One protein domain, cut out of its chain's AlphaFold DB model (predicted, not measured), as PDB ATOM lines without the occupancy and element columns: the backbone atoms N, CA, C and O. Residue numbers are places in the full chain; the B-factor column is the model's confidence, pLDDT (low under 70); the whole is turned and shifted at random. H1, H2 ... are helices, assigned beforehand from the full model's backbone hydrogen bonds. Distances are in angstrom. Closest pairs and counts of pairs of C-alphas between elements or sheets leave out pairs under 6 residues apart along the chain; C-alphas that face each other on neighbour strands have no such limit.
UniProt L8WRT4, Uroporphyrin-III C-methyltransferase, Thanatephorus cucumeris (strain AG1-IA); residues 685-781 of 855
ATOM      1  N   VAL A 685      14.050 -28.868  23.079       90.69
ATOM      2  CA  VAL A 685      14.659 -27.541  23.277       90.69
ATOM      3  C   VAL A 685      13.642 -26.404  23.105       90.69
ATOM      4  O   VAL A 685      13.768 -25.369  23.755       90.69
ATOM      5  N   GLY A 686      12.613 -26.604  22.273       90.12
ATOM      6  CA  GLY A 686      11.508 -25.656  22.126       90.12
ATOM      7  C   GLY A 686      10.758 -25.444  23.443       90.12
ATOM      8  O   GLY A 686      10.527 -24.304  23.838       90.12
ATOM      9  N   ASP A 687      10.464 -26.528  24.167       89.94
ATOM     10  CA  ASP A 687       9.770 -26.477  25.459       89.94
ATOM     11  C   ASP A 687      10.625 -25.796  26.533       89.94
ATOM     12  O   ASP A 687      10.108 -25.022  27.337       89.94
ATOM     13  N   ALA A 688      11.946 -26.016  26.518       90.50
ATOM     14  CA  ALA A 688      12.870 -25.338  27.427       90.50
ATOM     15  C   ALA A 688      12.822 -23.809  27.262       90.50
ATOM     16  O   ALA A 688      12.756 -23.082  28.253       90.50
ATOM     17  N   VAL A 689      12.823 -23.313  26.018       90.50
ATOM     18  CA  VAL A 689      12.766 -21.870  25.728       90.50
ATOM     19  C   VAL A 689      11.437 -21.270  26.180       90.50
ATOM     20  O   VAL A 689      11.427 -20.234  26.852       90.50
ATOM     21  N   ASP A 690      10.325 -21.939  25.883       88.06
ATOM     22  CA  ASP A 690       8.994 -21.502  26.307       88.06
ATOM     23  C   ASP A 690       8.862 -21.494  27.843       88.06
ATOM     24  O   ASP A 690       8.327 -20.545  28.423       88.06
ATOM     25  N   ASN A 691       9.403 -22.505  28.527       88.62
ATOM     26  CA  ASN A 691       9.409 -22.588  29.988       88.62
ATOM     27  C   ASN A 691      10.265 -21.493  30.637       88.62
ATOM     28  O   ASN A 691       9.830 -20.885  31.615       88.62
ATOM     29  N   VAL A 692      11.435 -21.167  30.076       88.81
ATOM     30  CA  VAL A 692      12.237 -20.016  30.531       88.81
ATOM     31  C   VAL A 692      11.475 -18.702  30.320       88.81
ATOM     32  O   VAL A 692      11.495 -17.833  31.192       88.81
ATOM     33  N   GLY A 693      10.746 -18.562  29.208       87.44
ATOM     34  CA  GLY A 693       9.839 -17.433  28.981       87.44
ATOM     35  C   GLY A 693       8.772 -17.312  30.074       87.44
ATOM     36  O   GLY A 693       8.597 -16.241  30.655       87.44
ATOM     37  N   ARG A 694       8.118 -18.424  30.433       85.38
ATOM     38  CA  ARG A 694       7.139 -18.476  31.536       85.38
ATOM     39  C   ARG A 694       7.764 -18.141  32.888       85.38
ATOM     40  O   ARG A 694       7.177 -17.367  33.635       85.38
ATOM     41  N   LEU A 695       8.958 -18.655  33.187       86.00
ATOM     42  CA  LEU A 695       9.703 -18.329  34.408       86.00
ATOM     43  C   LEU A 695       9.978 -16.827  34.524       86.00
ATOM     44  O   LEU A 695       9.818 -16.265  35.606       86.00
ATOM     45  N   ARG A 696      10.343 -16.163  33.418       85.81
ATOM     46  CA  ARG A 696      10.536 -14.703  33.390       85.81
ATOM     47  C   ARG A 696       9.251 -13.944  33.708       85.81
ATOM     48  O   ARG A 696       9.305 -12.937  34.404       85.81
ATOM     49  N   LEU A 697       8.107 -14.421  33.229       83.31
ATOM     50  CA  LEU A 697       6.815 -13.808  33.535       83.31
ATOM     51  C   LEU A 697       6.421 -14.028  35.001       83.31
ATOM     52  O   LEU A 697       6.127 -13.062  35.697       83.31
ATOM     53  N   LEU A 698       6.514 -15.269  35.492       83.25
ATOM     54  CA  LEU A 698       6.190 -15.630  36.879       83.25
ATOM     55  C   LEU A 698       7.051 -14.892  37.905       83.25
ATOM     56  O   LEU A 698       6.606 -14.584  39.006       83.25
ATOM     57  N   ALA A 699       8.301 -14.610  37.560       81.75
ATOM     58  CA  ALA A 699       9.187 -13.876  38.443       81.75
ATOM     59  C   ALA A 699       8.940 -12.355  38.446       81.75
ATOM     60  O   ALA A 699       9.426 -11.692  39.363       81.75
ATOM     61  N   ARG A 700       8.178 -11.831  37.472       73.94
ATOM     62  CA  ARG A 700       7.743 -10.426  37.391       73.94
ATOM     63  C   ARG A 700       6.358 -10.185  37.985       73.94
ATOM     64  O   ARG A 700       6.131  -9.104  38.511       73.94
ATOM     65  N   SER A 701       5.443 -11.149  37.883       67.56
ATOM     66  CA  SER A 701       4.108 -11.032  38.474       67.56
ATOM     67  C   SER A 701       4.179 -11.150  39.998       67.56
ATOM     68  O   SER A 701       4.673 -12.148  40.531       67.56
ATOM     69  N   GLU A 702       3.687 -10.126  40.690       59.81
ATOM     70  CA  GLU A 702       3.278 -10.214  42.089       59.81
ATOM     71  C   GLU A 702       1.932 -10.942  42.128       59.81
ATOM     72  O   GLU A 702       0.985 -10.519  41.477       59.81
ATOM     73  N   ASP A 703       1.882 -12.046  42.867       49.06
ATOM     74  CA  ASP A 703       0.669 -12.787  43.206       49.06
ATOM     75  C   ASP A 703      -0.113 -13.463  42.056       49.06
ATOM     76  O   ASP A 703       0.103 -13.282  40.858       49.06
ATOM     77  N   GLU A 704      -0.935 -14.420  42.467       47.72
ATOM     78  CA  GLU A 704      -1.369 -15.592  41.711       47.72
ATOM     79  C   GLU A 704      -2.526 -15.360  40.724       47.72
ATOM     80  O   GLU A 704      -3.373 -16.241  40.608       47.72
ATOM     81  N   ASP A 705      -2.592 -14.241  39.994       44.62
ATOM     82  CA  ASP A 705      -3.701 -14.022  39.050       44.62
ATOM     83  C   ASP A 705      -3.402 -14.570  37.634       44.62
ATOM     84  O   ASP A 705      -2.613 -13.987  36.875       44.62
ATOM     85  N   PRO A 706      -4.031 -15.690  37.211       46.91
ATOM     86  CA  PRO A 706      -3.792 -16.298  35.902       46.91
ATOM     87  C   PRO A 706      -4.231 -15.412  34.723       46.91
ATOM     88  O   PRO A 706      -3.700 -15.582  33.624       46.91
ATOM     89  N   GLU A 707      -5.139 -14.451  34.933       46.56
ATOM     90  CA  GLU A 707      -5.551 -13.473  33.912       46.56
ATOM     91  C   GLU A 707      -4.512 -12.366  33.677       46.56
ATOM     92  O   GLU A 707      -4.331 -11.914  32.544       46.56
ATOM     93  N   ALA A 708      -3.763 -11.963  34.709       46.50
ATOM     94  CA  ALA A 708      -2.651 -11.026  34.556       46.50
ATOM     95  C   ALA A 708      -1.475 -11.688  33.817       46.50
ATOM     96  O   ALA A 708      -0.837 -11.063  32.970       46.50
ATOM     97  N   LEU A 709      -1.236 -12.982  34.069       47.16
ATOM     98  CA  LEU A 709      -0.246 -13.788  33.354       47.16
ATOM     99  C   LEU A 709      -0.642 -14.033  31.888       47.16
ATOM    100  O   LEU A 709       0.219 -13.957  31.010       47.16
ATOM    101  N   SER A 710      -1.927 -14.290  31.606       45.78
ATOM    102  CA  SER A 710      -2.421 -14.441  30.231       45.78
ATOM    103  C   SER A 710      -2.343 -13.120  29.463       45.78
ATOM    104  O   SER A 710      -1.845 -13.122  28.343       45.78
ATOM    105  N   SER A 711      -2.707 -12.000  30.101       47.03
ATOM    106  CA  SER A 711      -2.620 -10.641  29.547       47.03
ATOM    107  C   SER A 711      -1.173 -10.177  29.333       47.03
ATOM    108  O   SER A 711      -0.866  -9.511  28.347       47.03
ATOM    109  N   ALA A 712      -0.250 -10.558  30.221       45.84
ATOM    110  CA  ALA A 712       1.182 -10.316  30.047       45.84
ATOM    111  C   ALA A 712       1.785 -11.189  28.931       45.84
ATOM    112  O   ALA A 712       2.650 -10.716  28.195       45.84
ATOM    113  N   MET A 713       1.308 -12.430  28.753       47.16
ATOM    114  CA  MET A 713       1.667 -13.281  27.610       47.16
ATOM    115  C   MET A 713       1.162 -12.700  26.280       47.16
ATOM    116  O   MET A 713       1.928 -12.693  25.319       47.16
ATOM    117  N   THR A 714      -0.064 -12.162  26.215       42.81
ATOM    118  CA  THR A 714      -0.582 -11.470  25.016       42.81
ATOM    119  C   THR A 714       0.098 -10.125  24.765       42.81
ATOM    120  O   THR A 714       0.328  -9.780  23.613       42.81
ATOM    121  N   MET A 715       0.497  -9.372  25.798       43.00
ATOM    122  CA  MET A 715       1.273  -8.133  25.614       43.00
ATOM    123  C   MET A 715       2.745  -8.375  25.230       43.00
ATOM    124  O   MET A 715       3.355  -7.525  24.580       43.00
ATOM    125  N   HIS A 716       3.325  -9.528  25.580       45.81
ATOM    126  CA  HIS A 716       4.684  -9.915  25.176       45.81
ATOM    127  C   HIS A 716       4.784 -10.274  23.678       45.81
ATOM    128  O   HIS A 716       5.860 -10.156  23.079       45.81
ATOM    129  N   ASP A 717       3.662 -10.641  23.048       39.12
ATOM    130  CA  ASP A 717       3.555 -10.842  21.597       39.12
ATOM    131  C   ASP A 717       3.800  -9.529  20.818       39.12
ATOM    132  O   ASP A 717       4.497  -9.500  19.804       39.12
ATOM    133  N   SER A 718       3.408  -8.389  21.401       34.25
ATOM    134  CA  SER A 718       3.567  -7.035  20.844       34.25
ATOM    135  C   SER A 718       4.990  -6.450  20.919       34.25
ATOM    136  O   SER A 718       5.203  -5.286  20.579       34.25
ATOM    137  N   GLY A 719       5.990  -7.223  21.357       39.62
ATOM    138  CA  GLY A 719       7.400  -6.839  21.221       39.62
ATOM    139  C   GLY A 719       7.929  -5.793  22.211       39.62
ATOM    140  O   GLY A 719       8.979  -5.208  21.944       39.62
ATOM    141  N   VAL A 720       7.288  -5.586  23.366       33.62
ATOM    142  CA  VAL A 720       7.892  -4.789  24.447       33.62
ATOM    143  C   VAL A 720       9.007  -5.606  25.109       33.62
ATOM    144  O   VAL A 720       8.788  -6.368  26.052       33.62
ATOM    145  N   GLN A 721      10.229  -5.458  24.592       38.00
ATOM    146  CA  GLN A 721      11.445  -5.825  25.310       38.00
ATOM    147  C   GLN A 721      11.552  -4.919  26.536       38.00
ATOM    148  O   GLN A 721      11.914  -3.748  26.437       38.00
ATOM    149  N   PHE A 722      11.241  -5.459  27.709       36.91
ATOM    150  CA  PHE A 722      11.692  -4.850  28.952       36.91
ATOM    151  C   PHE A 722      13.206  -5.038  29.024       36.91
ATOM    152  O   PHE A 722      13.687  -6.124  29.350       36.91
ATOM    153  N   PHE A 723      13.908  -3.985  28.615       35.62
ATOM    154  CA  PHE A 723      15.338  -3.779  28.770       35.62
ATOM    155  C   PHE A 723      15.779  -4.138  30.193       35.62
ATOM    156  O   PHE A 723      15.341  -3.490  31.132       35.62
ATOM    157  N   ASP A 724      16.660  -5.129  30.303       40.56
ATOM    158  CA  ASP A 724      17.642  -5.289  31.385       40.56
ATOM    159  C   ASP A 724      18.901  -5.978  30.802       40.56
ATOM    160  O   ASP A 724      19.502  -6.859  31.411       40.56
ATOM    161  N   GLU A 725      19.303  -5.617  29.574       41.56
ATOM    162  CA  GLU A 725      20.615  -6.020  29.025       41.56
ATOM    163  C   GLU A 725      21.771  -5.163  29.585       41.56
ATOM    164  O   GLU A 725      22.932  -5.436  29.292       41.56
ATOM    165  N   ASP A 726      21.477  -4.147  30.407       38.91
ATOM    166  CA  ASP A 726      22.474  -3.193  30.922       38.91
ATOM    167  C   ASP A 726      23.076  -3.588  32.284       38.91
ATOM    168  O   ASP A 726      23.897  -2.865  32.856       38.91
ATOM    169  N   ASP A 727      22.740  -4.769  32.816       45.44
ATOM    170  CA  ASP A 727      23.478  -5.300  33.958       45.44
ATOM    171  C   ASP A 727      24.816  -5.892  33.491       45.44
ATOM    172  O   ASP A 727      25.005  -7.098  33.354       45.44
ATOM    173  N   SER A 728      25.783  -4.998  33.276       47.59
ATOM    174  CA  SER A 728      27.199  -5.282  32.995       47.59
ATOM    175  C   SER A 728      27.905  -6.109  34.081       47.59
ATOM    176  O   SER A 728      29.113  -6.375  33.998       47.59
ATOM    177  N   SER A 729      27.196  -6.522  35.134       50.28
ATOM    178  CA  SER A 729      27.748  -7.432  36.110       50.28
ATOM    179  C   SER A 729      27.949  -8.832  35.508       50.28
ATOM    180  O   SER A 729      27.053  -9.382  34.875       50.28
ATOM    181  N   PRO A 730      29.121  -9.457  35.724       57.03
ATOM    182  CA  PRO A 730      29.375 -10.818  35.279       57.03
ATOM    183  C   PRO A 730      28.228 -11.748  35.684       57.03
ATOM    184  O   PRO A 730      27.840 -11.766  36.855       57.03
ATOM    185  N   ILE A 731      27.743 -12.561  34.740       57.28
ATOM    186  CA  ILE A 731      26.758 -13.641  34.961       57.28
ATOM    187  C   ILE A 731      27.138 -14.508  36.180       57.28
ATOM    188  O   ILE A 731      26.280 -14.962  36.940       57.28
ATOM    189  N   ASN A 732      28.443 -14.641  36.434       63.56
ATOM    190  CA  ASN A 732      29.029 -15.392  37.545       63.56
ATOM    191  C   ASN A 732      28.898 -14.721  38.922       63.56
ATOM    192  O   ASN A 732      29.276 -15.327  39.923       63.56
ATOM    193  N   LYS A 733      28.402 -13.479  39.020       68.44
ATOM    194  CA  LYS A 733      28.119 -12.889  40.331       68.44
ATOM    195  C   LYS A 733      26.915 -13.610  40.946       68.44
ATOM    196  O   LYS A 733      25.852 -13.643  40.318       68.44
ATOM    197  N   PRO A 734      27.056 -14.175  42.155       68.31
ATOM    198  CA  PRO A 734      25.980 -14.916  42.794       68.31
ATOM    199  C   PRO A 734      24.756 -14.018  42.991       68.31
ATOM    200  O   PRO A 734      24.887 -12.854  43.366       68.31
ATOM    201  N   VAL A 735      23.562 -14.565  42.740       71.06
ATOM    202  CA  VAL A 735      22.300 -13.880  43.052       71.06
ATOM    203  C   VAL A 735      22.268 -13.558  44.551       71.06
ATOM    204  O   VAL A 735      22.533 -14.470  45.344       71.06
ATOM    205  N   PRO A 736      21.949 -12.308  44.946       70.06
ATOM    206  CA  PRO A 736      21.825 -11.923  46.346       70.06
ATOM    207  C   PRO A 736      20.908 -12.873  47.119       70.06
ATOM    208  O   PRO A 736      19.883 -13.331  46.604       70.06
ATOM    209  N   GLN A 737      21.290 -13.192  48.355       74.38
ATOM    210  CA  GLN A 737      20.429 -13.970  49.240       74.38
ATOM    211  C   GLN A 737      19.168 -13.169  49.568       74.38
ATOM    212  O   GLN A 737      19.200 -11.943  49.650       74.38
ATOM    213  N   ARG A 738      18.051 -13.878  49.735       74.62
ATOM    214  CA  ARG A 738      16.761 -13.279  50.077       74.62
ATOM    215  C   ARG A 738      16.857 -12.581  51.437       74.62
ATOM    216  O   ARG A 738      17.211 -13.226  52.424       74.62
ATOM    217  N   SER A 739      16.516 -11.297  51.492       71.62
ATOM    218  CA  SER A 739      16.277 -10.574  52.744       71.62
ATOM    219  C   SER A 739      14.797 -10.661  53.123       71.62
ATOM    220  O   SER A 739      13.928 -10.852  52.271       71.62
ATOM    221  N   HIS A 740      14.507 -10.573  54.421       67.56
ATOM    222  CA  HIS A 740      13.133 -10.618  54.929       67.56
ATOM    223  C   HIS A 740      12.350  -9.332  54.597       67.56
ATOM    224  O   HIS A 740      11.133  -9.381  54.452       67.56
ATOM    225  N   ASP A 741      13.069  -8.225  54.382       71.50
ATOM    226  CA  ASP A 741      12.528  -6.883  54.141       71.50
ATOM    227  C   ASP A 741      12.779  -6.404  52.694       71.50
ATOM    228  O   ASP A 741      13.023  -5.225  52.456       71.50
ATOM    229  N   GLU A 742      12.787  -7.318  51.713       74.81
ATOM    230  CA  GLU A 742      12.961  -6.948  50.298       74.81
ATOM    231  C   GLU A 742      11.713  -6.246  49.744       74.81
ATOM    232  O   GLU A 742      10.582  -6.737  49.877       74.81
ATOM    233  N   SER A 743      11.929  -5.127  49.052       76.38
ATOM    234  CA  SER A 743      10.880  -4.490  48.260       76.38
ATOM    235  C   SER A 743      10.429  -5.412  47.115       76.38
ATOM    236  O   SER A 743      11.190  -6.278  46.661       76.38
ATOM    237  N   PRO A 744       9.202  -5.248  46.594       73.88
ATOM    238  CA  PRO A 744       8.736  -6.066  45.477       73.88
ATOM    239  C   PRO A 744       9.605  -5.920  44.213       73.88
ATOM    240  O   PRO A 744       9.882  -6.904  43.525       73.88
ATOM    241  N   ALA A 745      10.153  -4.723  43.977       69.69
ATOM    242  CA  ALA A 745      11.110  -4.462  42.903       69.69
ATOM    243  C   ALA A 745      12.441  -5.217  43.096       69.69
ATOM    244  O   ALA A 745      12.930  -5.854  42.162       69.69
ATOM    245  N   GLU A 746      13.007  -5.216  44.309       71.06
ATOM    246  CA  GLU A 746      14.226  -5.978  44.627       71.06
ATOM    247  C   GLU A 746      14.001  -7.491  44.505       71.06
ATOM    248  O   GLU A 746      14.862  -8.213  43.997       71.06
ATOM    249  N   ARG A 747      12.816  -7.975  44.899       76.50
ATOM    250  CA  ARG A 747      12.405  -9.373  44.728       76.50
ATOM    251  C   ARG A 747      12.325  -9.765  43.256       76.50
ATOM    252  O   ARG A 747      12.846 -10.817  42.884       76.50
ATOM    253  N   CYS A 748      11.692  -8.933  42.430       75.94
ATOM    254  CA  CYS A 748      11.595  -9.131  40.984       75.94
ATOM    255  C   CYS A 748      12.990  -9.167  40.342       75.94
ATOM    256  O   CYS A 748      13.323 -10.132  39.651       75.94
ATOM    257  N   ALA A 749      13.858  -8.200  40.661       75.94
ATOM    258  CA  ALA A 749      15.236  -8.155  40.168       75.94
ATOM    259  C   ALA A 749      16.044  -9.398  40.589       75.94
ATOM    260  O   ALA A 749      16.731 -10.018  39.772       75.94
ATOM    261  N   ARG A 750      15.910  -9.832  41.850       82.38
ATOM    262  CA  ARG A 750      16.541 -11.055  42.364       82.38
ATOM    263  C   ARG A 750      16.045 -12.301  41.629       82.38
ATOM    264  O   ARG A 750      16.861 -13.140  41.245       82.38
ATOM    265  N   ARG A 751      14.729 -12.433  41.422       83.31
ATOM    266  CA  ARG A 751      14.134 -13.560  40.690       83.31
ATOM    267  C   ARG A 751      14.522 -13.539  39.207       83.31
ATOM    268  O   ARG A 751      14.859 -14.594  38.684       83.31
ATOM    269  N   MET A 752      14.581 -12.379  38.547       80.50
ATOM    270  CA  MET A 752      15.088 -12.260  37.168       80.50
ATOM    271  C   MET A 752      16.535 -12.708  37.052       80.50
ATOM    272  O   MET A 752      16.868 -13.501  36.169       80.50
ATOM    273  N   ARG A 753      17.384 -12.282  37.989       81.19
ATOM    274  CA  ARG A 753      18.774 -12.730  38.020       81.19
ATOM    275  C   ARG A 753      18.886 -14.233  38.277       81.19
ATOM    276  O   ARG A 753      19.754 -14.892  37.708       81.19
ATOM    277  N   TRP A 754      18.003 -14.786  39.105       83.56
ATOM    278  CA  TRP A 754      17.937 -16.225  39.337       83.56
ATOM    279  C   TRP A 754      17.526 -16.999  38.084       83.56
ATOM    280  O   TRP A 754      18.197 -17.965  37.737       83.56
ATOM    281  N   VAL A 755      16.506 -16.535  37.357       85.88
ATOM    282  CA  VAL A 755      16.097 -17.135  36.078       85.88
ATOM    283  C   VAL A 755      17.239 -17.097  35.059       85.88
ATOM    284  O   VAL A 755      17.454 -18.090  34.373       85.88
ATOM    285  N   ALA A 756      18.014 -16.007  34.997       83.06
ATOM    286  CA  ALA A 756      19.182 -15.914  34.116       83.06
ATOM    287  C   ALA A 756      20.273 -16.948  34.459       83.06
ATOM    288  O   ALA A 756      20.836 -17.574  33.564       83.06
ATOM    289  N   GLN A 757      20.548 -17.174  35.749       83.38
ATOM    290  CA  GLN A 757      21.481 -18.225  36.174       83.38
ATOM    291  C   GLN A 757      20.936 -19.623  35.884       83.38
ATOM    292  O   GLN A 757      21.673 -20.484  35.411       83.38
ATOM    293  N   LEU A 758      19.648 -19.845  36.138       85.56
ATOM    294  CA  LEU A 758      18.995 -21.120  35.873       85.56
ATOM    295  C   LEU A 758      19.060 -21.475  34.381       85.56
ATOM    296  O   LEU A 758      19.406 -22.600  34.041       85.56
ATOM    297  N   SER A 759      18.810 -20.513  33.487       86.44
ATOM    298  CA  SER A 759      18.884 -20.753  32.039       86.44
ATOM    299  C   SER A 759      20.288 -21.087  31.528       86.44
ATOM    300  O   SER A 759      20.399 -21.704  30.476       86.44
ATOM    301  N   GLU A 760      21.342 -20.689  32.246       84.44
ATOM    302  CA  GLU A 760      22.736 -20.927  31.842       84.44
ATOM    303  C   GLU A 760      23.276 -22.263  32.375       84.44
ATOM    304  O   GLU A 760      23.974 -22.989  31.672       84.44
ATOM    305  N   TYR A 761      22.972 -22.589  33.635       85.06
ATOM    306  CA  TYR A 761      23.595 -23.719  34.332       85.06
ATOM    307  C   TYR A 761      22.741 -24.988  34.365       85.06
ATOM    308  O   TYR A 761      23.262 -26.062  34.672       85.06
ATOM    309  N   THR A 762      21.438 -24.895  34.092       86.69
ATOM    310  CA  THR A 762      20.545 -26.058  34.097       86.69
ATOM    311  C   THR A 762      20.517 -26.724  32.717       86.69
ATOM    312  O   THR A 762      20.356 -26.030  31.714       86.69
ATOM    313  N   PRO A 763      20.635 -28.063  32.635       91.88
ATOM    314  CA  PRO A 763      20.488 -28.786  31.375       91.88
ATOM    315  C   PRO A 763      19.162 -28.470  30.672       91.88
ATOM    316  O   PRO A 763      18.116 -28.346  31.316       91.88
ATOM    317  N   LEU A 764      19.197 -28.391  29.341       90.50
ATOM    318  CA  LEU A 764      18.033 -28.039  28.522       90.50
ATOM    319  C   LEU A 764      16.871 -29.021  28.718       90.50
ATOM    320  O   LEU A 764      15.717 -28.608  28.758       90.50
ATOM    321  N   GLU A 765      17.161 -30.308  28.903       90.00
ATOM    322  CA  GLU A 765      16.153 -31.344  29.122       90.00
ATOM    323  C   GLU A 765      15.400 -31.136  30.437       90.00
ATOM    324  O   GLU A 765      14.185 -31.326  30.498       90.00
ATOM    325  N   GLN A 766      16.112 -30.701  31.478       89.12
ATOM    326  CA  GLN A 766      15.506 -30.418  32.772       89.12
ATOM    327  C   GLN A 766      14.619 -29.173  32.685       89.12
ATOM    328  O   GLN A 766      13.490 -29.211  33.171       89.12
ATOM    329  N   LEU A 767      15.079 -28.109  32.013       89.25
ATOM    330  CA  LEU A 767      14.281 -26.900  31.760       89.25
ATOM    331  C   LEU A 767      13.013 -27.208  30.951       89.25
ATOM    332  O   LEU A 767      11.944 -26.673  31.244       89.25
ATOM    333  N   ALA A 768      13.108 -28.101  29.966       89.19
ATOM    334  CA  ALA A 768      11.964 -28.561  29.186       89.19
ATOM    335  C   ALA A 768      10.947 -29.348  30.027       89.19
ATOM    336  O   ALA A 768       9.745 -29.216  29.814       89.19
ATOM    337  N   SER A 769      11.407 -30.133  31.006       87.62
ATOM    338  CA  SER A 769      10.533 -30.928  31.885       87.62
ATOM    339  C   SER A 769       9.880 -30.151  33.035       87.62
ATOM    340  O   SER A 769       9.081 -30.730  33.766       87.62
ATOM    341  N   MET A 770      10.212 -28.868  33.231       84.00
ATOM    342  CA  MET A 770       9.659 -28.081  34.339       84.00
ATOM    343  C   MET A 770       8.160 -27.839  34.160       84.00
ATOM    344  O   MET A 770       7.712 -27.297  33.149       84.00
ATOM    345  N   ASP A 771       7.389 -28.187  35.182       86.62
ATOM    346  CA  ASP A 771       5.970 -27.886  35.283       86.62
ATOM    347  C   ASP A 771       5.740 -26.550  36.015       86.62
ATOM    348  O   ASP A 771       6.653 -25.944  36.577       86.62
ATOM    349  N   LYS A 772       4.498 -26.050  36.013       82.56
ATOM    350  CA  LYS A 772       4.183 -24.756  36.648       82.56
ATOM    351  C   LYS A 772       4.472 -24.752  38.156       82.56
ATOM    352  O   LYS A 772       4.864 -23.711  38.680       82.56
ATOM    353  N   ALA A 773       4.266 -25.878  38.846       83.69
ATOM    354  CA  ALA A 773       4.528 -25.989  40.279       83.69
ATOM    355  C   ALA A 773       6.035 -25.974  40.566       83.69
ATOM    356  O   ALA A 773       6.488 -25.159  41.368       83.69
ATOM    357  N   GLY A 774       6.818 -26.765  39.826       83.44
ATOM    358  CA  GLY A 774       8.276 -26.757  39.902       83.44
ATOM    359  C   GLY A 774       8.874 -25.397  39.546       83.44
ATOM    360  O   GLY A 774       9.801 -24.940  40.211       83.44
ATOM    361  N   MET A 775       8.308 -24.675  38.570       85.69
ATOM    362  CA  MET A 775       8.728 -23.300  38.263       85.69
ATOM    363  C   MET A 775       8.560 -22.359  39.464       85.69
ATOM    364  O   MET A 775       9.472 -21.586  39.760       85.69
ATOM    365  N   LYS A 776       7.422 -22.422  40.172       85.19
ATOM    366  CA  LYS A 776       7.186 -21.614  41.381       85.19
ATOM    367  C   LYS A 776       8.154 -21.995  42.501       85.19
ATOM    368  O   LYS A 776       8.807 -21.118  43.063       85.19
ATOM    369  N   GLU A 777       8.319 -23.290  42.760       85.50
ATOM    370  CA  GLU A 777       9.236 -23.793  43.786       85.50
ATOM    371  C   GLU A 777      10.679 -23.338  43.529       85.50
ATOM    372  O   GLU A 777      11.364 -22.852  44.432       85.50
ATOM    373  N   VAL A 778      11.151 -23.412  42.283       84.38
ATOM    374  CA  VAL A 778      12.500 -22.966  41.912       84.38
ATOM    375  C   VAL A 778      12.678 -21.462  42.136       84.38
ATOM    376  O   VAL A 778      13.755 -21.036  42.554       84.38
ATOM    377  N   LEU A 779      11.645 -20.643  41.921       82.94
ATOM    378  CA  LEU A 779      11.695 -19.201  42.199       82.94
ATOM    379  C   LEU A 779      11.683 -18.867  43.705       82.94
ATOM    380  O   LEU A 779      12.086 -17.761  44.091       82.94
ATOM    381  N   GLU A 780      11.250 -19.800  44.556       78.12
ATOM    382  CA  GLU A 780      11.093 -19.620  46.005       78.12
ATOM    383  C   GLU A 780      12.202 -20.280  46.851       78.12
ATOM    384  O   GLU A 780      12.552 -19.759  47.915       78.12
ATOM    385  N   SER A 781      12.807 -21.372  46.372       64.38
ATOM    386  CA  SER A 781      13.627 -22.343  47.131       64.38
ATOM    387  C   SER A 781      15.040 -21.913  47.581       64.38
ATOM    388  O   SER A 781      15.829 -22.745  48.024       64.38
TER     389      SER A 781
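What this domain is: This is residues 685 to 781 of the 855 residues of the protein "Uroporphyrin-III C-methyltransferase" of Thanatephorus cucumeris (strain AG1-IA) (UniProt L8WRT4). Picture two long helices, H1 and H3, side by side and running opposite ways, with the short helix H5 crossing over one side of the pair. Tiny H4 packs beside the first half of H1, H2 packs at a steep slant near the other end of H1, and a long loop, residues 718 to 743, swings from H2 past the side away from H5 to the start of H3. The printed part has 97 residues with five named helices, H1 to H5 in order along the chain, and no named strand; the class is all helix. It is compact, with a radius of gyration of the C-alphas of 13.5 A, and rounded, spanning 30 by 29 by 27 A.

How they stand to each other: Begin with H1, residues 685 to 700, the hub, which touches the four other helices. Next look at H2, residues 706 to 717: its residues 709 to 713 alone touch H1, at residues 697 to 698, the closest C-alphas being those of Leu 697 and Leu 709, 7.1 A apart. These two run opposite ways at a steep tilt of 62 degrees. H3, residues 744 to 761, touches H1 at a shallow tilt of 17 degrees, opposite ways; the closest C-alphas, of Arg 700 and Cys 748, are 5.4 A apart. H4, residues 764 to 768, touches H1 at residues 685 to 692 alone, with the C-alphas of Ala 688 and Ala 768 closest at 3.8 A. H5, residues 772 to 780, only just touches H1, with 3 pairs of C-alphas within 8 A, the closest those of Leu 695 and Met 775 at 6.4 A; the tilt is steep, 53 degrees, the same way. H5 also only just touches H3, with 3 such pairs, the closest those of Arg 751 and Leu 779 at 6.3 A. H2 is apart from H3, H4 and H5. In the backbone, every O i to N i+4 pair is within hydrogen-bond range in H1, H3, H4 and H5, and 7 of 8 are in H2.

Where its parts are: Find C-alpha 685 at (14.659, -27.541, 23.277); from there H1 runs 23.2 A to C-alpha 700. H2 is 17.0 A long. Find C-alpha 744 at (8.736, -6.066, 45.477), where H3 begins its 25.6 A. H4 measures 6.1 A, and H5 runs 12.7 A to C-alpha 780 at (11.093, -19.620, 46.005).

The domain as a whole: The two C-alphas farthest apart, of Val 685 and Asp 741, are 37.2 A apart. The printed part has no cut. The link from H2 to H3 is long, 26 residues, and the other links are tight; look at residues 717 to 723, which stand free. The mean pLDDT of the printed part is 70.0, and 37 residues are under 70: residues 701 to 734, 740, 745 and 781.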